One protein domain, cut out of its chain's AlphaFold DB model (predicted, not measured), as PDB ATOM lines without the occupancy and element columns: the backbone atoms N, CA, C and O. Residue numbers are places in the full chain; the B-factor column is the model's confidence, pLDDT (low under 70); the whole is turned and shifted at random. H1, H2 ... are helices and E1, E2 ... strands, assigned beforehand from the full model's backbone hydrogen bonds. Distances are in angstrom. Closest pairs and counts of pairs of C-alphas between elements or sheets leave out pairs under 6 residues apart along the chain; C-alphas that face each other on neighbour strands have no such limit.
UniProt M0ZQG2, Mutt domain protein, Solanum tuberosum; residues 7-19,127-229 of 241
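AT A GLANCE: This is residues 7 to 19 and 127 to 229 of the 241 residues of the protein "Mutt domain protein" of Solanum tuberosum (UniProt M0ZQG2). Two strand hairpins, the long E2 and E3 and the shorter E5 and E6, are joined by a short pairing of E2 with E5 into one loose, curled sheet, with H3 over E2. The small strand pair E1 and E4 is apart from that sheet, with H1 at its end and H2 between H1 and H3, while the tip of the first hairpin, residues 141 to 146, sticks out. The printed part has 116 residues, with six named strands and three named helices in the order E1 E2 E3 E4 H1 H2 H3 E5 E6. The larger sheet runs E3, E2, E5, E6, antiparallel throughout, and the class is mixed, helices and strands. The whole is loose, with a radius of gyration of the C-alphas of 16.7 A and spans of 48 by 38 by 33 A.

IN THESE COORDINATES: E1, residues 12 to 16, begins at C-alpha 12 (23.263, 18.420, -16.562) and is 13.4 A long. After the cut come E2, residues 128 to 139, 27.7 A, and E3, residues 148 to 157, 26.9 A. E2 bends by 77 degrees at residue 131. E4 is residues 172 to 176, H1 residues 177 to 181, H2 residues 184 to 188 and H3 residues 190 to 203, 19.9 A. E5, residues 210 to 217, is 18.3 A long and bends by 63 degrees at residue 214. E6, residues 222 to 228, is 18.1 A long and ends at C-alpha 228 (37.120, 28.094, -35.727).

HOW THE PARTS SIT: E2 and E3 form an antiparallel hairpin, with N 137 and O 150 2.8 A apart. E5 pairs with E2 over its residues 210 to 211, where N 210 and O 133 are 2.8 A apart, and with E6 over residues 211 to 217. E5 and E6 are also a hairpin, with N 213 and O 226 2.8 A apart. The sheet is strongly twisted. H3 is on it at a height of 9.4 A, over E2 and slantwise, only just, at 32 degrees on the local plane; the closest C-alphas are Met 134 and Ile 198, 7.3 A. H2 and H3 touch only at the corner, through residues 192 to 193 of H3, with C-alphas 186 and 192 5.6 A apart. H1 is close to H3 but not clearly touching, at 7.5 A between C-alphas 181 and 196. E1 and E4 are antiparallel, with N 13 and O 175 3.1 A apart. In H1, H2 and H3 every O i to N i+4 pair is within hydrogen-bond range.

THE WHOLE: The two C-alphas farthest apart, Pro 184 and Asp 221, are 49.3 A apart. Residues 20 to 126 are not printed, and C-alphas 19 and 127 are 22.3 A apart across the cut. The link from E3 to E4, residues 158 to 171, is long. The model's pLDDT is under 70 at residues 7 to 19 and 165 to 169.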
ATOM      1  N   VAL A   7      29.080  19.924 -19.758       38.53
ATOM      2  CA  VAL A   7      27.625  20.083 -19.841       38.53
ATOM      3  C   VAL A   7      27.117  18.981 -20.753       38.53
ATOM      4  O   VAL A   7      27.496  18.935 -21.920       38.53
ATOM      5  N   ASP A   8      26.291  18.085 -20.223       40.62
ATOM      6  CA  ASP A   8      25.620  17.083 -21.049       40.62
ATOM      7  C   ASP A   8      24.550  17.748 -21.932       40.62
ATOM      8  O   ASP A   8      23.955  18.760 -21.546       40.62
ATOM      9  N   MET A   9      24.249  17.160 -23.093       37.12
ATOM     10  CA  MET A   9      23.160  17.626 -23.967       37.12
ATOM     11  C   MET A   9      21.783  17.566 -23.281       37.12
ATOM     12  O   MET A   9      20.854  18.234 -23.729       37.12
ATOM     13  N   GLU A  10      21.655  16.821 -22.177       40.78
ATOM     14  CA  GLU A  10      20.463  16.770 -21.317       40.78
ATOM     15  C   GLU A  10      20.372  17.938 -20.305       40.78
ATOM     16  O   GLU A  10      19.440  17.987 -19.506       40.78
ATOM     17  N   GLY A  11      21.309  18.897 -20.315       48.03
ATOM     18  CA  GLY A  11      21.280  20.064 -19.420       48.03
ATOM     19  C   GLY A  11      21.809  19.799 -18.004       48.03
ATOM     20  O   GLY A  11      21.538  20.577 -17.088       48.03
ATOM     21  N   LEU A  12      22.567  18.716 -17.814       41.50
ATOM     22  CA  LEU A  12      23.263  18.420 -16.562       41.50
ATOM     23  C   LEU A  12      24.683  18.992 -16.612       41.50
ATOM     24  O   LEU A  12      25.467  18.653 -17.501       41.50
ATOM     25  N   MET A  13      25.019  19.857 -15.653       50.34
ATOM     26  CA  MET A  13      26.370  20.404 -15.503       50.34
ATOM     27  C   MET A  13      27.162  19.608 -14.462       50.34
ATOM     28  O   MET A  13      26.641  19.269 -13.397       50.34
ATOM     29  N   LYS A  14      28.438  19.335 -14.762       49.12
ATOM     30  CA  LYS A  14      29.406  18.814 -13.790       49.12
ATOM     31  C   LYS A  14      30.058  19.971 -13.036       49.12
ATOM     32  O   LYS A  14      30.583  20.903 -13.650       49.12
ATOM     33  N   PHE A  15      30.084  19.856 -11.713       46.16
ATOM     34  CA  PHE A  15      30.775  20.771 -10.813       46.16
ATOM     35  C   PHE A  15      31.817  20.026  -9.969       46.16
ATOM     36  O   PHE A  15      31.611  18.864  -9.622       46.16
ATOM     37  N   SER A  16      32.919  20.711  -9.656       38.78
ATOM     38  CA  SER A  16      33.903  20.305  -8.650       38.78
ATOM     39  C   SER A  16      33.932  21.375  -7.562       38.78
ATOM     40  O   SER A  16      34.023  22.566  -7.874       38.78
ATOM     41  N   SER A  17      33.816  20.957  -6.303       31.97
ATOM     42  CA  SER A  17      33.646  21.836  -5.140       31.97
ATOM     43  C   SER A  17      34.930  22.457  -4.587       31.97
ATOM     44  O   SER A  17      34.843  23.204  -3.614       31.97
ATOM     45  N   SER A  18      36.096  22.261  -5.219       31.42
ATOM     46  CA  SER A  18      37.385  22.821  -4.760       31.42
ATOM     47  C   SER A  18      37.456  24.363  -4.714       31.42
ATOM     48  O   SER A  18      38.476  24.925  -4.328       31.42
ATOM     49  N   PHE A  19      36.371  25.066  -5.051       32.16
ATOM     50  CA  PHE A  19      36.274  26.528  -5.088       32.16
ATOM     51  C   PHE A  19      35.292  27.135  -4.074       32.16
ATOM     52  O   PHE A  19      35.087  28.347  -4.097       32.16
ATOM     53  N   ASP A 127      34.583  10.028 -18.463       77.75
ATOM     54  CA  ASP A 127      34.899   9.894 -19.877       77.75
ATOM     55  C   ASP A 127      34.083  10.940 -20.637       77.75
ATOM     56  O   ASP A 127      32.856  10.947 -20.566       77.75
ATOM     57  N   THR A 128      34.768  11.858 -21.311       80.88
ATOM     58  CA  THR A 128      34.158  12.956 -22.062       80.88
ATOM     59  C   THR A 128      34.857  13.140 -23.395       80.88
ATOM     60  O   THR A 128      36.064  12.933 -23.507       80.88
ATOM     61  N   GLU A 129      34.119  13.628 -24.373       84.00
ATOM     62  CA  GLU A 129      34.618  14.054 -25.668       84.00
ATOM     63  C   GLU A 129      34.591  15.581 -25.766       84.00
ATOM     64  O   GLU A 129      33.638  16.230 -25.331       84.00
ATOM     65  N   PHE A 130      35.647  16.162 -26.330       86.75
ATOM     66  CA  PHE A 130      35.706  17.596 -26.585       86.75
ATOM     67  C   PHE A 130      34.769  17.978 -27.732       86.75
ATOM     68  O   PHE A 130      34.839  17.374 -28.797       86.75
ATOM     69  N   VAL A 131      33.941  19.006 -27.533       85.94
ATOM     70  CA  VAL A 131      33.027  19.503 -28.572       85.94
ATOM     71  C   VAL A 131      33.570  20.791 -29.187       85.94
ATOM     72  O   VAL A 131      33.844  20.846 -30.384       85.94
ATOM     73  N   GLU A 132      33.748  21.836 -28.380       89.25
ATOM     74  CA  GLU A 132      34.149  23.162 -28.866       89.25
ATOM     75  C   GLU A 132      34.686  24.052 -27.737       89.25
ATOM     76  O   GLU A 132      34.382  23.854 -26.554       89.25
ATOM     77  N   VAL A 133      35.459  25.076 -28.110       92.62
ATOM     78  CA  VAL A 133      35.800  26.187 -27.212       92.62
ATOM     79  C   VAL A 133      34.645  27.185 -27.226       92.62
ATOM     80  O   VAL A 133      34.338  27.767 -28.262       92.62
ATOM     81  N   MET A 134      34.021  27.415 -26.074       91.81
ATOM     82  CA  MET A 134      32.903  28.348 -25.917       91.81
ATOM     83  C   MET A 134      33.366  29.789 -25.743       91.81
ATOM     84  O   MET A 134      32.726  30.709 -26.230       91.81
ATOM     85  N   ALA A 135      34.453  29.995 -25.007       92.75
ATOM     86  CA  ALA A 135      35.034  31.305 -24.763       92.75
ATOM     87  C   ALA A 135      36.470  31.134 -24.270       92.75
ATOM     88  O   ALA A 135      36.861  30.060 -23.812       92.75
ATOM     89  N   PHE A 136      37.242  32.211 -24.297       93.81
ATOM     90  CA  PHE A 136      38.486  32.287 -23.552       93.81
ATOM     91  C   PHE A 136      38.580  33.644 -22.861       93.81
ATOM     92  O   PHE A 136      38.081  34.655 -23.356       93.81
ATOM     93  N   ARG A 137      39.212  33.654 -21.698       90.69
ATOM     94  CA  ARG A 137      39.541  34.846 -20.927       90.69
ATOM     95  C   ARG A 137      41.053  34.976 -20.880       90.69
ATOM     96  O   ARG A 137      41.758  33.978 -20.776       90.69
ATOM     97  N   HIS A 138      41.528  36.212 -20.884       91.94
ATOM     98  CA  HIS A 138      42.887  36.530 -20.477       91.94
ATOM     99  C   HIS A 138      42.864  37.488 -19.289       91.94
ATOM    100  O   HIS A 138      41.923  38.269 -19.120       91.94
ATOM    101  N   VAL A 139      43.895  37.418 -18.457       88.19
ATOM    102  CA  VAL A 139      44.163  38.406 -17.410       88.19
ATOM    103  C   VAL A 139      45.672  38.502 -17.203       88.19
ATOM    104  O   VAL A 139      46.383  37.505 -17.309       88.19
ATOM    105  N   HIS A 140      46.171  39.709 -16.963       90.88
ATOM    106  CA  HIS A 140      47.587  39.961 -16.700       90.88
ATOM    107  C   HIS A 140      47.842  40.095 -15.197       90.88
ATOM    108  O   HIS A 140      46.906  40.284 -14.423       90.88
ATOM    109  N   ASP A 141      49.113  39.996 -14.810       87.06
ATOM    110  CA  ASP A 141      49.595  40.276 -13.455       87.06
ATOM    111  C   ASP A 141      48.877  39.498 -12.342       87.06
ATOM    112  O   ASP A 141      48.622  40.014 -11.256       87.06
ATOM    113  N   VAL A 142      48.574  38.226 -12.612       81.06
ATOM    114  CA  VAL A 142      48.066  37.293 -11.601       81.06
ATOM    115  C   VAL A 142      49.235  36.685 -10.807       81.06
ATOM    116  O   VAL A 142      50.120  37.402 -10.335       81.06
ATOM    117  N   ALA A 143      49.287  35.362 -10.640       72.69
ATOM    118  CA  ALA A 143      50.373  34.701  -9.933       72.69
ATOM    119  C   ALA A 143      51.732  34.978 -10.604       72.69
ATOM    120  O   ALA A 143      51.891  34.847 -11.819       72.69
ATOM    121  N   PHE A 144      52.724  35.353  -9.791       82.56
ATOM    122  CA  PHE A 144      54.119  35.538 -10.210       82.56
ATOM    123  C   PHE A 144      54.326  36.521 -11.382       82.56
ATOM    124  O   PHE A 144      55.269  36.352 -12.160       82.56
ATOM    125  N   GLN A 145      53.466  37.543 -11.517       86.38
ATOM    126  CA  GLN A 145      53.526  38.543 -12.603       86.38
ATOM    127  C   GLN A 145      53.447  37.910 -14.002       86.38
ATOM    128  O   GLN A 145      54.118  38.326 -14.952       86.38
ATOM    129  N   LYS A 146      52.661  36.838 -14.125       86.00
ATOM    130  CA  LYS A 146      52.379  36.184 -15.401       86.00
ATOM    131  C   LYS A 146      50.957  36.477 -15.854       86.00
ATOM    132  O   LYS A 146      50.103  36.900 -15.081       86.00
ATOM    133  N   SER A 147      50.746  36.275 -17.150       89.00
ATOM    134  CA  SER A 147      49.416  36.307 -17.750       89.00
ATOM    135  C   SER A 147      48.784  34.930 -17.639       89.00
ATOM    136  O   SER A 147      49.480  33.929 -17.810       89.00
ATOM    137  N   ASP A 148      47.482  34.895 -17.399       85.62
ATOM    138  CA  ASP A 148      46.681  33.679 -17.414       85.62
ATOM    139  C   ASP A 148      45.751  33.674 -18.626       85.62
ATOM    140  O   ASP A 148      45.192  34.710 -19.006       85.62
ATOM    141  N   LEU A 149      45.622  32.499 -19.239       85.75
ATOM    142  CA  LEU A 149      44.682  32.218 -20.315       85.75
ATOM    143  C   LEU A 149      43.754  31.103 -19.854       85.75
ATOM    144  O   LEU A 149      44.182  29.974 -19.626       85.75
ATOM    145  N   PHE A 150      42.471  31.422 -19.776       84.38
ATOM    146  CA  PHE A 150      41.444  30.521 -19.287       84.38
ATOM    147  C   PHE A 150      40.465  30.185 -20.410       84.38
ATOM    148  O   PHE A 150      39.703  31.044 -20.850       84.38
ATOM    149  N   PHE A 151      40.479  28.936 -20.873       89.62
ATOM    150  CA  PHE A 151      39.576  28.446 -21.914       89.62
ATOM    151  C   PHE A 151      38.358  27.772 -21.289       89.62
ATOM    152  O   PHE A 151      38.478  26.889 -20.442       89.62
ATOM    153  N   VAL A 152      37.177  28.176 -21.741       88.00
ATOM    154  CA  VAL A 152      35.904  27.560 -21.386       88.00
ATOM    155  C   VAL A 152      35.500  26.648 -22.531       88.00
ATOM    156  O   VAL A 152      35.284  27.119 -23.647       88.00
ATOM    157  N   CYS A 153      35.374  25.356 -22.257       88.75
ATOM    158  CA  CYS A 153      35.101  24.338 -23.267       88.75
ATOM    159  C   CYS A 153      33.768  23.642 -22.994       88.75
ATOM    160  O   CYS A 153      33.379  23.462 -21.838       88.75
ATOM    161  N   LEU A 154      33.090  23.223 -24.058       86.44
ATOM    162  CA  LEU A 154      31.962  22.304 -23.980       86.44
ATOM    163  C   LEU A 154      32.468  20.879 -24.208       86.44
ATOM    164  O   LEU A 154      33.201  20.609 -25.162       86.44
ATOM    165  N   LEU A 155      32.057  19.970 -23.328       86.06
ATOM    166  CA  LEU A 155      32.424  18.559 -23.361       86.06
ATOM    167  C   LEU A 155      31.156  17.702 -23.349       86.06
ATOM    168  O   LEU A 155      30.265  17.959 -22.539       86.06
ATOM    169  N   ARG A 156      31.111  16.666 -24.188       84.50
ATOM    170  CA  ARG A 156      30.048  15.655 -24.239       84.50
ATOM    171  C   ARG A 156      30.432  14.477 -23.338       84.50
ATOM    172  O   ARG A 156      31.464  13.860 -23.594       84.50
ATOM    173  N   PRO A 157      29.669  14.139 -22.288       86.38
ATOM    174  CA  PRO A 157      29.975  12.960 -21.489       86.38
ATOM    175  C   PRO A 157      29.712  11.673 -22.278       86.38
ATOM    176  O   PRO A 157      28.697  11.527 -22.949       86.38
ATOM    177  N   LEU A 158      30.639  10.728 -22.167       85.38
ATOM    178  CA  LEU A 158      30.534   9.357 -22.676       85.38
ATOM    179  C   LEU A 158      30.050   8.389 -21.584       85.38
ATOM    180  O   LEU A 158      29.636   7.270 -21.877       85.38
ATOM    181  N   SER A 159      30.102   8.815 -20.318       84.94
ATOM    182  CA  SER A 159      29.607   8.080 -19.156       84.94
ATOM    183  C   SER A 159      29.024   9.036 -18.116       84.94
ATOM    184  O   SER A 159      29.459  10.180 -17.989       84.94
ATOM    185  N   LYS A 160      28.057   8.543 -17.334       82.19
ATOM    186  CA  LYS A 160      27.488   9.255 -16.177       82.19
ATOM    187  C   LYS A 160      28.189   8.891 -14.860       82.19
ATOM    188  O   LYS A 160      27.908   9.518 -13.840       82.19
ATOM    189  N   GLN A 161      29.093   7.908 -14.871       81.69
ATOM    190  CA  GLN A 161      29.848   7.505 -13.685       81.69
ATOM    191  C   GLN A 161      30.875   8.578 -13.319       81.69
ATOM    192  O   GLN A 161      31.706   8.960 -14.142       81.69
ATOM    193  N   ILE A 162      30.819   9.037 -12.070       79.19
ATOM    194  CA  ILE A 162      31.777   9.984 -11.505       79.19
ATOM    195  C   ILE A 162      32.764   9.198 -10.649       79.19
ATOM    196  O   ILE A 162      32.365   8.517  -9.706       79.19
ATOM    197  N   MET A 163      34.046   9.294 -10.987       75.06
ATOM    198  CA  MET A 163      35.146   8.861 -10.127       75.06
ATOM    199  C   MET A 163      35.751  10.119  -9.509       75.06
ATOM    200  O   MET A 163      36.447  10.865 -10.203       75.06
ATOM    201  N   VAL A 164      35.387  10.394  -8.256       70.81
ATOM    202  CA  VAL A 164      35.912  11.531  -7.492       70.81
ATOM    203  C   VAL A 164      37.346  11.210  -7.084       70.81
ATOM    204  O   VAL A 164      37.644  10.079  -6.701       70.81
ATOM    205  N   ASP A 165      38.226  12.194  -7.226       68.00
ATOM    206  CA  ASP A 165      39.549  12.151  -6.621       68.00
ATOM    207  C   ASP A 165      39.457  12.908  -5.301       68.00
ATOM    208  O   ASP A 165      39.546  14.135  -5.279       68.00
ATOM    209  N   ASP A 166      39.198  12.170  -4.221       66.06
ATOM    210  CA  ASP A 166      38.929  12.719  -2.884       66.06
ATOM    211  C   ASP A 166      40.130  13.492  -2.298       66.06
ATOM    212  O   ASP A 166      40.038  14.075  -1.217       66.06
ATOM    213  N   VAL A 167      41.261  13.471  -3.006       64.50
ATOM    214  CA  VAL A 167      42.491  14.178  -2.678       64.50
ATOM    215  C   VAL A 167      42.491  15.604  -3.246       64.50
ATOM    216  O   VAL A 167      42.757  16.558  -2.517       64.50
ATOM    217  N   GLU A 168      42.150  15.772  -4.527       64.75
ATOM    218  CA  GLU A 168      42.117  17.088  -5.189       64.75
ATOM    219  C   GLU A 168      40.761  17.790  -5.008       64.75
ATOM    220  O   GLU A 168      40.683  19.019  -4.889       64.75
ATOM    221  N   ILE A 169      39.668  17.023  -5.034       69.31
ATOM    222  CA  ILE A 169      38.309  17.554  -5.100       69.31
ATOM    223  C   ILE A 169      37.440  16.950  -3.998       69.31
ATOM    224  O   ILE A 169      37.337  15.742  -3.838       69.31
ATOM    225  N   GLN A 170      36.774  17.816  -3.236       74.56
ATOM    226  CA  GLN A 170      35.996  17.377  -2.078       74.56
ATOM    227  C   GLN A 170      34.718  16.616  -2.470       74.56
ATOM    228  O   GLN A 170      34.290  15.722  -1.747       74.56
ATOM    229  N   ASP A 171      34.064  17.006  -3.568       76.81
ATOM    230  CA  ASP A 171      32.848  16.364  -4.073       76.81
ATOM    231  C   ASP A 171      32.633  16.693  -5.561       76.81
ATOM    232  O   ASP A 171      33.021  17.763  -6.053       76.81
ATOM    233  N   ALA A 172      31.966  15.788  -6.276       81.62
ATOM    234  CA  ALA A 172      31.480  16.027  -7.624       81.62
ATOM    235  C   ALA A 172      30.159  15.297  -7.866       81.62
ATOM    236  O   ALA A 172      30.034  14.085  -7.691       81.62
ATOM    237  N   LYS A 173      29.179  16.046  -8.369       82.44
ATOM    238  CA  LYS A 173      27.861  15.524  -8.727       82.44
ATOM    239  C   LYS A 173      27.353  16.145 -10.017       82.44
ATOM    240  O   LYS A 173      27.725  17.263 -10.378       82.44
ATOM    241  N   TRP A 174      26.466  15.418 -10.684       84.06
ATOM    242  CA  TRP A 174      25.615  15.995 -11.715       84.06
ATOM    243  C   TRP A 174      24.583  16.899 -11.054       84.06
ATOM    244  O   TRP A 174      23.953  16.505 -10.071       84.06
ATOM    245  N   MET A 175      24.419  18.105 -11.588       85.25
ATOM    246  CA  MET A 175      23.468  19.081 -11.071       85.25
ATOM    247  C   MET A 175      22.558  19.583 -12.198       85.25
ATOM    248  O   MET A 175      23.064  19.886 -13.289       85.25
ATOM    249  N   PRO A 176      21.238  19.691 -11.960       87.19
ATOM    250  CA  PRO A 176      20.335  20.374 -12.875       87.19
ATOM    251  C   PRO A 176      20.801  21.806 -13.132       87.19
ATOM    252  O   PRO A 176      21.157  22.522 -12.199       87.19
ATOM    253  N   LEU A 177      20.759  22.252 -14.390       85.62
ATOM    254  CA  LEU A 177      21.190  23.606 -14.752       85.62
ATOM    255  C   LEU A 177      20.483  24.695 -13.934       85.62
ATOM    256  O   LEU A 177      21.124  25.657 -13.531       85.62
ATOM    257  N   VAL A 178      19.184  24.532 -13.671       88.31
ATOM    258  CA  VAL A 178      18.393  25.500 -12.892       88.31
ATOM    259  C   VAL A 178      18.949  25.653 -11.475       88.31
ATOM    260  O   VAL A 178      19.179  26.767 -11.029       88.31
ATOM    261  N   GLU A 179      19.269  24.546 -10.805       88.56
ATOM    262  CA  GLU A 179      19.896  24.584  -9.477       88.56
ATOM    263  C   GLU A 179      21.325  25.138  -9.544       88.56
ATOM    264  O   GLU A 179      21.780  25.844  -8.646       88.56
ATOM    265  N   PHE A 180      22.050  24.840 -10.626       85.31
ATOM    266  CA  PHE A 180      23.419  25.307 -10.813       85.31
ATOM    267  C   PHE A 180      23.498  26.830 -10.952       85.31
ATOM    268  O   PHE A 180      24.375  27.456 -10.353       85.31
ATOM    269  N   VAL A 181      22.595  27.440 -11.725       86.75
ATOM    270  CA  VAL A 181      22.612  28.896 -11.930       86.75
ATOM    271  C   VAL A 181      22.225  29.676 -10.676       86.75
ATOM    272  O   VAL A 181      22.610  30.832 -10.550       86.75
ATOM    273  N   GLU A 182      21.501  29.061  -9.744       89.06
ATOM    274  CA  GLU A 182      21.072  29.685  -8.488       89.06
ATOM    275  C   GLU A 182      22.173  29.726  -7.415       89.06
ATOM    276  O   GLU A 182      22.000  30.377  -6.384       89.06
ATOM    277  N   GLN A 183      23.321  29.076  -7.639       85.56
ATOM    278  CA  GLN A 183      24.418  29.098  -6.672       85.56
ATOM    279  C   GLN A 183      24.941  30.531  -6.432       85.56
ATOM    280  O   GLN A 183      25.183  31.251  -7.406       85.56
ATOM    281  N   PRO A 184      25.215  30.934  -5.171       85.75
ATOM    282  CA  PRO A 184      25.638  32.299  -4.837       85.75
ATOM    283  C   PRO A 184      26.844  32.790  -5.640       85.75
ATOM    284  O   PRO A 184      26.797  33.869  -6.217       85.75
ATOM    285  N   LEU A 185      27.875  31.950  -5.794       80.56
ATOM    286  CA  LEU A 185      29.075  32.280  -6.570       80.56
ATOM    287  C   LEU A 185      28.762  32.640  -8.034       80.56
ATOM    288  O   LEU A 185      29.436  33.476  -8.625       80.56
ATOM    289  N   ILE A 186      27.752  32.000  -8.629       81.19
ATOM    290  CA  ILE A 186      27.344  32.260 -10.015       81.19
ATOM    291  C   ILE A 186      26.529  33.552 -10.115       81.19
ATOM    292  O   ILE A 186      26.611  34.250 -11.124       81.19
ATOM    293  N   GLN A 187      25.747  33.876  -9.084       84.81
ATOM    294  CA  GLN A 187      24.938  35.095  -9.040       84.81
ATOM    295  C   GLN A 187      25.763  36.345  -8.717       84.81
ATOM    296  O   GLN A 187      25.448  37.420  -9.227       84.81
ATOM    297  N   GLU A 188      26.797  36.205  -7.886       87.25
ATOM    298  CA  GLU A 188      27.633  37.312  -7.411       87.25
ATOM    299  C   GLU A 188      28.724  37.729  -8.408       87.25
ATOM    300  O   GLU A 188      29.142  38.885  -8.399       87.25
ATOM    301  N   ASP A 189      29.179  36.821  -9.278       88.44
ATOM    302  CA  ASP A 189      30.272  37.082 -10.215       88.44
ATOM    303  C   ASP A 189      29.776  37.242 -11.664       88.44
ATOM    304  O   ASP A 189      29.326  36.295 -12.318       88.44
ATOM    305  N   ASP A 190      29.906  38.460 -12.199       90.06
ATOM    306  CA  ASP A 190      29.443  38.821 -13.548       90.06
ATOM    307  C   ASP A 190      30.112  38.000 -14.662       90.06
ATOM    308  O   ASP A 190      29.513  37.751 -15.715       90.06
ATOM    309  N   MET A 191      31.355  37.563 -14.457       87.81
ATOM    310  CA  MET A 191      32.088  36.781 -15.446       87.81
ATOM    311  C   MET A 191      31.557  35.352 -15.509       87.81
ATOM    312  O   MET A 191      31.296  34.847 -16.606       87.81
ATOM    313  N   PHE A 192      31.348  34.708 -14.362       86.94
ATOM    314  CA  PHE A 192      30.709  33.400 -14.301       86.94
ATOM    315  C   PHE A 192      29.286  33.463 -14.834       86.94
ATOM    316  O   PHE A 192      28.930  32.623 -15.665       86.94
ATOM    317  N   LYS A 193      28.513  34.486 -14.463       88.31
ATOM    318  CA  LYS A 193      27.178  34.718 -15.021       88.31
ATOM    319  C   LYS A 193      27.207  34.788 -16.547       88.31
ATOM    320  O   LYS A 193      26.462  34.069 -17.212       88.31
ATOM    321  N   LYS A 194      28.143  35.555 -17.120       92.62
ATOM    322  CA  LYS A 194      28.281  35.663 -18.578       92.62
ATOM    323  C   LYS A 194      28.689  34.348 -19.243       92.62
ATOM    324  O   LYS A 194      28.183  34.033 -20.319       92.62
ATOM    325  N   ILE A 195      29.581  33.576 -18.619       90.31
ATOM    326  CA  ILE A 195      29.959  32.237 -19.098       90.31
ATOM    327  C   ILE A 195      28.724  31.330 -19.155       90.31
ATOM    328  O   ILE A 195      28.508  30.645 -20.154       90.31
ATOM    329  N   ILE A 196      27.889  31.344 -18.118       90.94
ATOM    330  CA  ILE A 196      26.671  30.531 -18.067       90.94
ATOM    331  C   ILE A 196      25.635  30.984 -19.096       90.94
ATOM    332  O   ILE A 196      25.065  30.132 -19.781       90.94
ATOM    333  N   ASP A 197      25.463  32.289 -19.306       92.00
ATOM    334  CA  ASP A 197      24.606  32.812 -20.377       92.00
ATOM    335  C   ASP A 197      25.032  32.298 -21.763       92.00
ATOM    336  O   ASP A 197      24.177  31.977 -22.596       92.00
ATOM    337  N   ILE A 198      26.343  32.179 -22.016       91.94
ATOM    338  CA  ILE A 198      26.887  31.608 -23.259       91.94
ATOM    339  C   ILE A 198      26.498  30.129 -23.390       91.94
ATOM    340  O   ILE A 198      26.019  29.718 -24.450       91.94
ATOM    341  N   PHE A 199      26.627  29.331 -22.323       90.81
ATOM    342  CA  PHE A 199      26.185  27.930 -22.334       90.81
ATOM    343  C   PHE A 199      24.673  27.801 -22.560       90.81
ATOM    344  O   PHE A 199      24.246  26.988 -23.378       90.81
ATOM    345  N   ILE A 200      23.851  28.627 -21.907       90.44
ATOM    346  CA  ILE A 200      22.392  28.646 -22.112       90.44
ATOM    347  C   ILE A 200      22.054  29.022 -23.560       90.44
ATOM    348  O   ILE A 200      21.195  28.397 -24.189       90.44
ATOM    349  N   ALA A 201      22.734  30.023 -24.124       91.31
ATOM    350  CA  ALA A 201      22.567  30.395 -25.525       91.31
ATOM    351  C   ALA A 201      22.951  29.244 -26.462       91.31
ATOM    352  O   ALA A 201      22.235  28.991 -27.431       91.31
ATOM    353  N   ARG A 202      24.016  28.503 -26.145       89.25
ATOM    354  CA  ARG A 202      24.458  27.336 -26.913       89.25
ATOM    355  C   ARG A 202      23.478  26.170 -26.867       89.25
ATOM    356  O   ARG A 202      23.198  25.582 -27.916       89.25
ATOM    357  N   LEU A 203      22.927  25.864 -25.692       86.69
ATOM    358  CA  LEU A 203      21.867  24.862 -25.530       86.69
ATOM    359  C   LEU A 203      20.620  25.256 -26.332       86.69
ATOM    360  O   LEU A 203      20.025  24.429 -27.018       86.69
ATOM    361  N   GLY A 204      20.288  26.550 -26.335       86.06
ATOM    362  CA  GLY A 204      19.245  27.127 -27.184       86.06
ATOM    363  C   GLY A 204      19.626  27.281 -28.662       86.06
ATOM    364  O   GLY A 204      18.856  27.892 -29.396       86.06
ATOM    365  N   LYS A 205      20.794  26.779 -29.094       86.62
ATOM    366  CA  LYS A 205      21.320  26.859 -30.473       86.62
ATOM    367  C   LYS A 205      21.456  28.290 -31.023       86.62
ATOM    368  O   LYS A 205      21.449  28.501 -32.228       86.62
ATOM    369  N   ARG A 206      21.598  29.280 -30.138       87.75
ATOM    370  CA  ARG A 206      21.780  30.715 -30.447       87.75
ATOM    371  C   ARG A 206      23.237  31.171 -30.365       87.75
ATOM    372  O   ARG A 206      23.523  32.353 -30.522       87.75
ATOM    373  N   TYR A 207      24.144  30.255 -30.056       89.38
ATOM    374  CA  TYR A 207      25.574  30.500 -29.951       89.38
ATOM    375  C   TYR A 207      26.300  29.277 -30.500       89.38
ATOM    376  O   TYR A 207      25.888  28.168 -30.174       89.38
ATOM    377  N   CYS A 208      27.360  29.469 -31.284       89.06
ATOM    378  CA  CYS A 208      28.275  28.405 -31.696       89.06
ATOM    379  C   CYS A 208      29.688  28.788 -31.245       89.06
ATOM    380  O   CYS A 208      30.103  29.933 -31.449       89.06
ATOM    381  N   GLY A 209      30.395  27.849 -30.616       90.12
ATOM    382  CA  GLY A 209      31.782  28.036 -30.214       90.12
ATOM    383  C   GLY A 209      32.750  27.839 -31.381       90.12
ATOM    384  O   GLY A 209      32.377  27.872 -32.555       90.12
ATOM    385  N   LEU A 210      34.020  27.636 -31.048       92.12
ATOM    386  CA  LEU A 210      35.076  27.296 -31.995       92.12
ATOM    387  C   LEU A 210      35.264  25.775 -31.990       92.12
ATOM    388  O   LEU A 210      35.774  25.214 -31.013       92.12
ATOM    389  N   SER A 211      34.843  25.113 -33.065       89.00
ATOM    390  CA  SER A 211      34.981  23.665 -33.228       89.00
ATOM    391  C   SER A 211      36.384  23.285 -33.701       89.00
ATOM    392  O   SER A 211      37.146  24.128 -34.177       89.00
ATOM    393  N   VAL A 212      36.748  22.014 -33.518       89.50
ATOM    394  CA  VAL A 212      38.065  21.475 -33.886       89.50
ATOM    395  C   VAL A 212      38.110  21.145 -35.370       89.50
ATOM    396  O   VAL A 212      37.293  20.368 -35.856       89.50
ATOM    397  N   HIS A 213      39.135  21.634 -36.059       88.25
ATOM    398  CA  HIS A 213      39.409  21.299 -37.453       88.25
ATOM    399  C   HIS A 213      40.869  20.895 -37.612       88.25
ATOM    400  O   HIS A 213      41.773  21.588 -37.146       88.25
ATOM    401  N   GLN A 214      41.116  19.772 -38.279       90.81
ATOM    402  CA  GLN A 214      42.470  19.321 -38.592       90.81
ATOM    403  C   GLN A 214      42.853  19.812 -39.986       90.81
ATOM    404  O   GLN A 214      42.194  19.473 -40.969       90.81
ATOM    405  N   LEU A 215      43.909  20.618 -40.070       90.88
ATOM    406  CA  LEU A 215      44.357  21.263 -41.303       90.88
ATOM    407  C   LEU A 215      45.873  21.131 -41.442       90.88
ATOM    408  O   LEU A 215      46.601  21.205 -40.458       90.88
ATOM    409  N   VAL A 216      46.367  20.969 -42.667       92.94
ATOM    410  CA  VAL A 216      47.813  20.984 -42.928       92.94
ATOM    411  C   VAL A 216      48.271  22.428 -43.107       92.94
ATOM    412  O   VAL A 216      47.782  23.142 -43.985       92.94
ATOM    413  N   SER A 217      49.203  22.861 -42.264       90.81
ATOM    414  CA  SER A 217      49.801  24.193 -42.333       90.81
ATOM    415  C   SER A 217      50.951  24.197 -43.337       90.81
ATOM    416  O   SER A 217      51.847  23.366 -43.258       90.81
ATOM    417  N   LYS A 218      50.973  25.169 -44.256       91.69
ATOM    418  CA  LYS A 218      52.108  25.361 -45.181       91.69
ATOM    419  C   LYS A 218      53.359  25.927 -44.507       91.69
ATOM    420  O   LYS A 218      54.409  25.974 -45.134       91.69
ATOM    421  N   PHE A 219      53.248  26.434 -43.278       88.31
ATOM    422  CA  PHE A 219      54.398  27.005 -42.574       88.31
ATOM    423  C   PHE A 219      55.393  25.929 -42.139       88.31
ATOM    424  O   PHE A 219      56.589  26.195 -42.059       88.31
ATOM    425  N   ASP A 220      54.896  24.729 -41.855       90.06
ATOM    426  CA  ASP A 220      55.667  23.624 -41.296       90.06
ATOM    427  C   ASP A 220      55.319  22.254 -41.904       90.06
ATOM    428  O   ASP A 220      55.884  21.250 -41.473       90.06
ATOM    429  N   ASP A 221      54.415  22.209 -42.892       90.75
ATOM    430  CA  ASP A 221      53.897  21.014 -43.577       90.75
ATOM    431  C   ASP A 221      53.345  19.938 -42.623       90.75
ATOM    432  O   ASP A 221      53.328  18.741 -42.929       90.75
ATOM    433  N   LYS A 222      52.863  20.356 -41.445       89.19
ATOM    434  CA  LYS A 222      52.325  19.463 -40.411       89.19
ATOM    435  C   LYS A 222      50.819  19.588 -40.272       89.19
ATOM    436  O   LYS A 222      50.230  20.655 -40.459       89.19
ATOM    437  N   LEU A 223      50.206  18.472 -39.871       90.00
ATOM    438  CA  LEU A 223      48.824  18.456 -39.413       90.00
ATOM    439  C   LEU A 223      48.723  19.275 -38.124       90.00
ATOM    440  O   LEU A 223      49.359  18.960 -37.120       90.00
ATOM    441  N   SER A 224      47.933  20.334 -38.189       88.69
ATOM    442  CA  SER A 224      47.691  21.284 -37.117       88.69
ATOM    443  C   SER A 224      46.216  21.276 -36.750       88.69
ATOM    444  O   SER A 224      45.338  21.120 -37.598       88.69
ATOM    445  N   THR A 225      45.943  21.487 -35.470       90.81
ATOM    446  CA  THR A 225      44.583  21.657 -34.967       90.81
ATOM    447  C   THR A 225      44.235  23.140 -34.955       90.81
ATOM    448  O   THR A 225      44.882  23.918 -34.255       90.81
ATOM    449  N   LEU A 226      43.220  23.530 -35.723       89.69
ATOM    450  CA  LEU A 226      42.699  24.891 -35.781       89.69
ATOM    451  C   LEU A 226      41.285  24.932 -35.198       89.69
ATOM    452  O   LEU A 226      40.453  24.091 -35.520       89.69
ATOM    453  N   TYR A 227      41.014  25.933 -34.363       93.00
ATOM    454  CA  TYR A 227      39.716  26.122 -33.723       93.00
ATOM    455  C   TYR A 227      39.000  27.295 -34.381       93.00
ATOM    456  O   TYR A 227      39.457  28.433 -34.262       93.00
ATOM    457  N   PHE A 228      37.903  27.037 -35.088       90.88
ATOM    458  CA  PHE A 228      37.120  28.094 -35.727       90.88
ATOM    459  C   PHE A 228      35.659  27.693 -35.912       90.88
ATOM    460  O   PHE A 228      35.294  26.526 -35.791       90.88
ATOM    461  N   ASN A 229      34.822  28.688 -36.191       89.00
ATOM    462  CA  ASN A 229      33.420  28.493 -36.527       89.00
ATOM    463  C   ASN A 229      33.207  28.711 -38.035       89.00
ATOM    464  O   ASN A 229      33.749  29.659 -38.604       89.00
TER     465      ASN A 229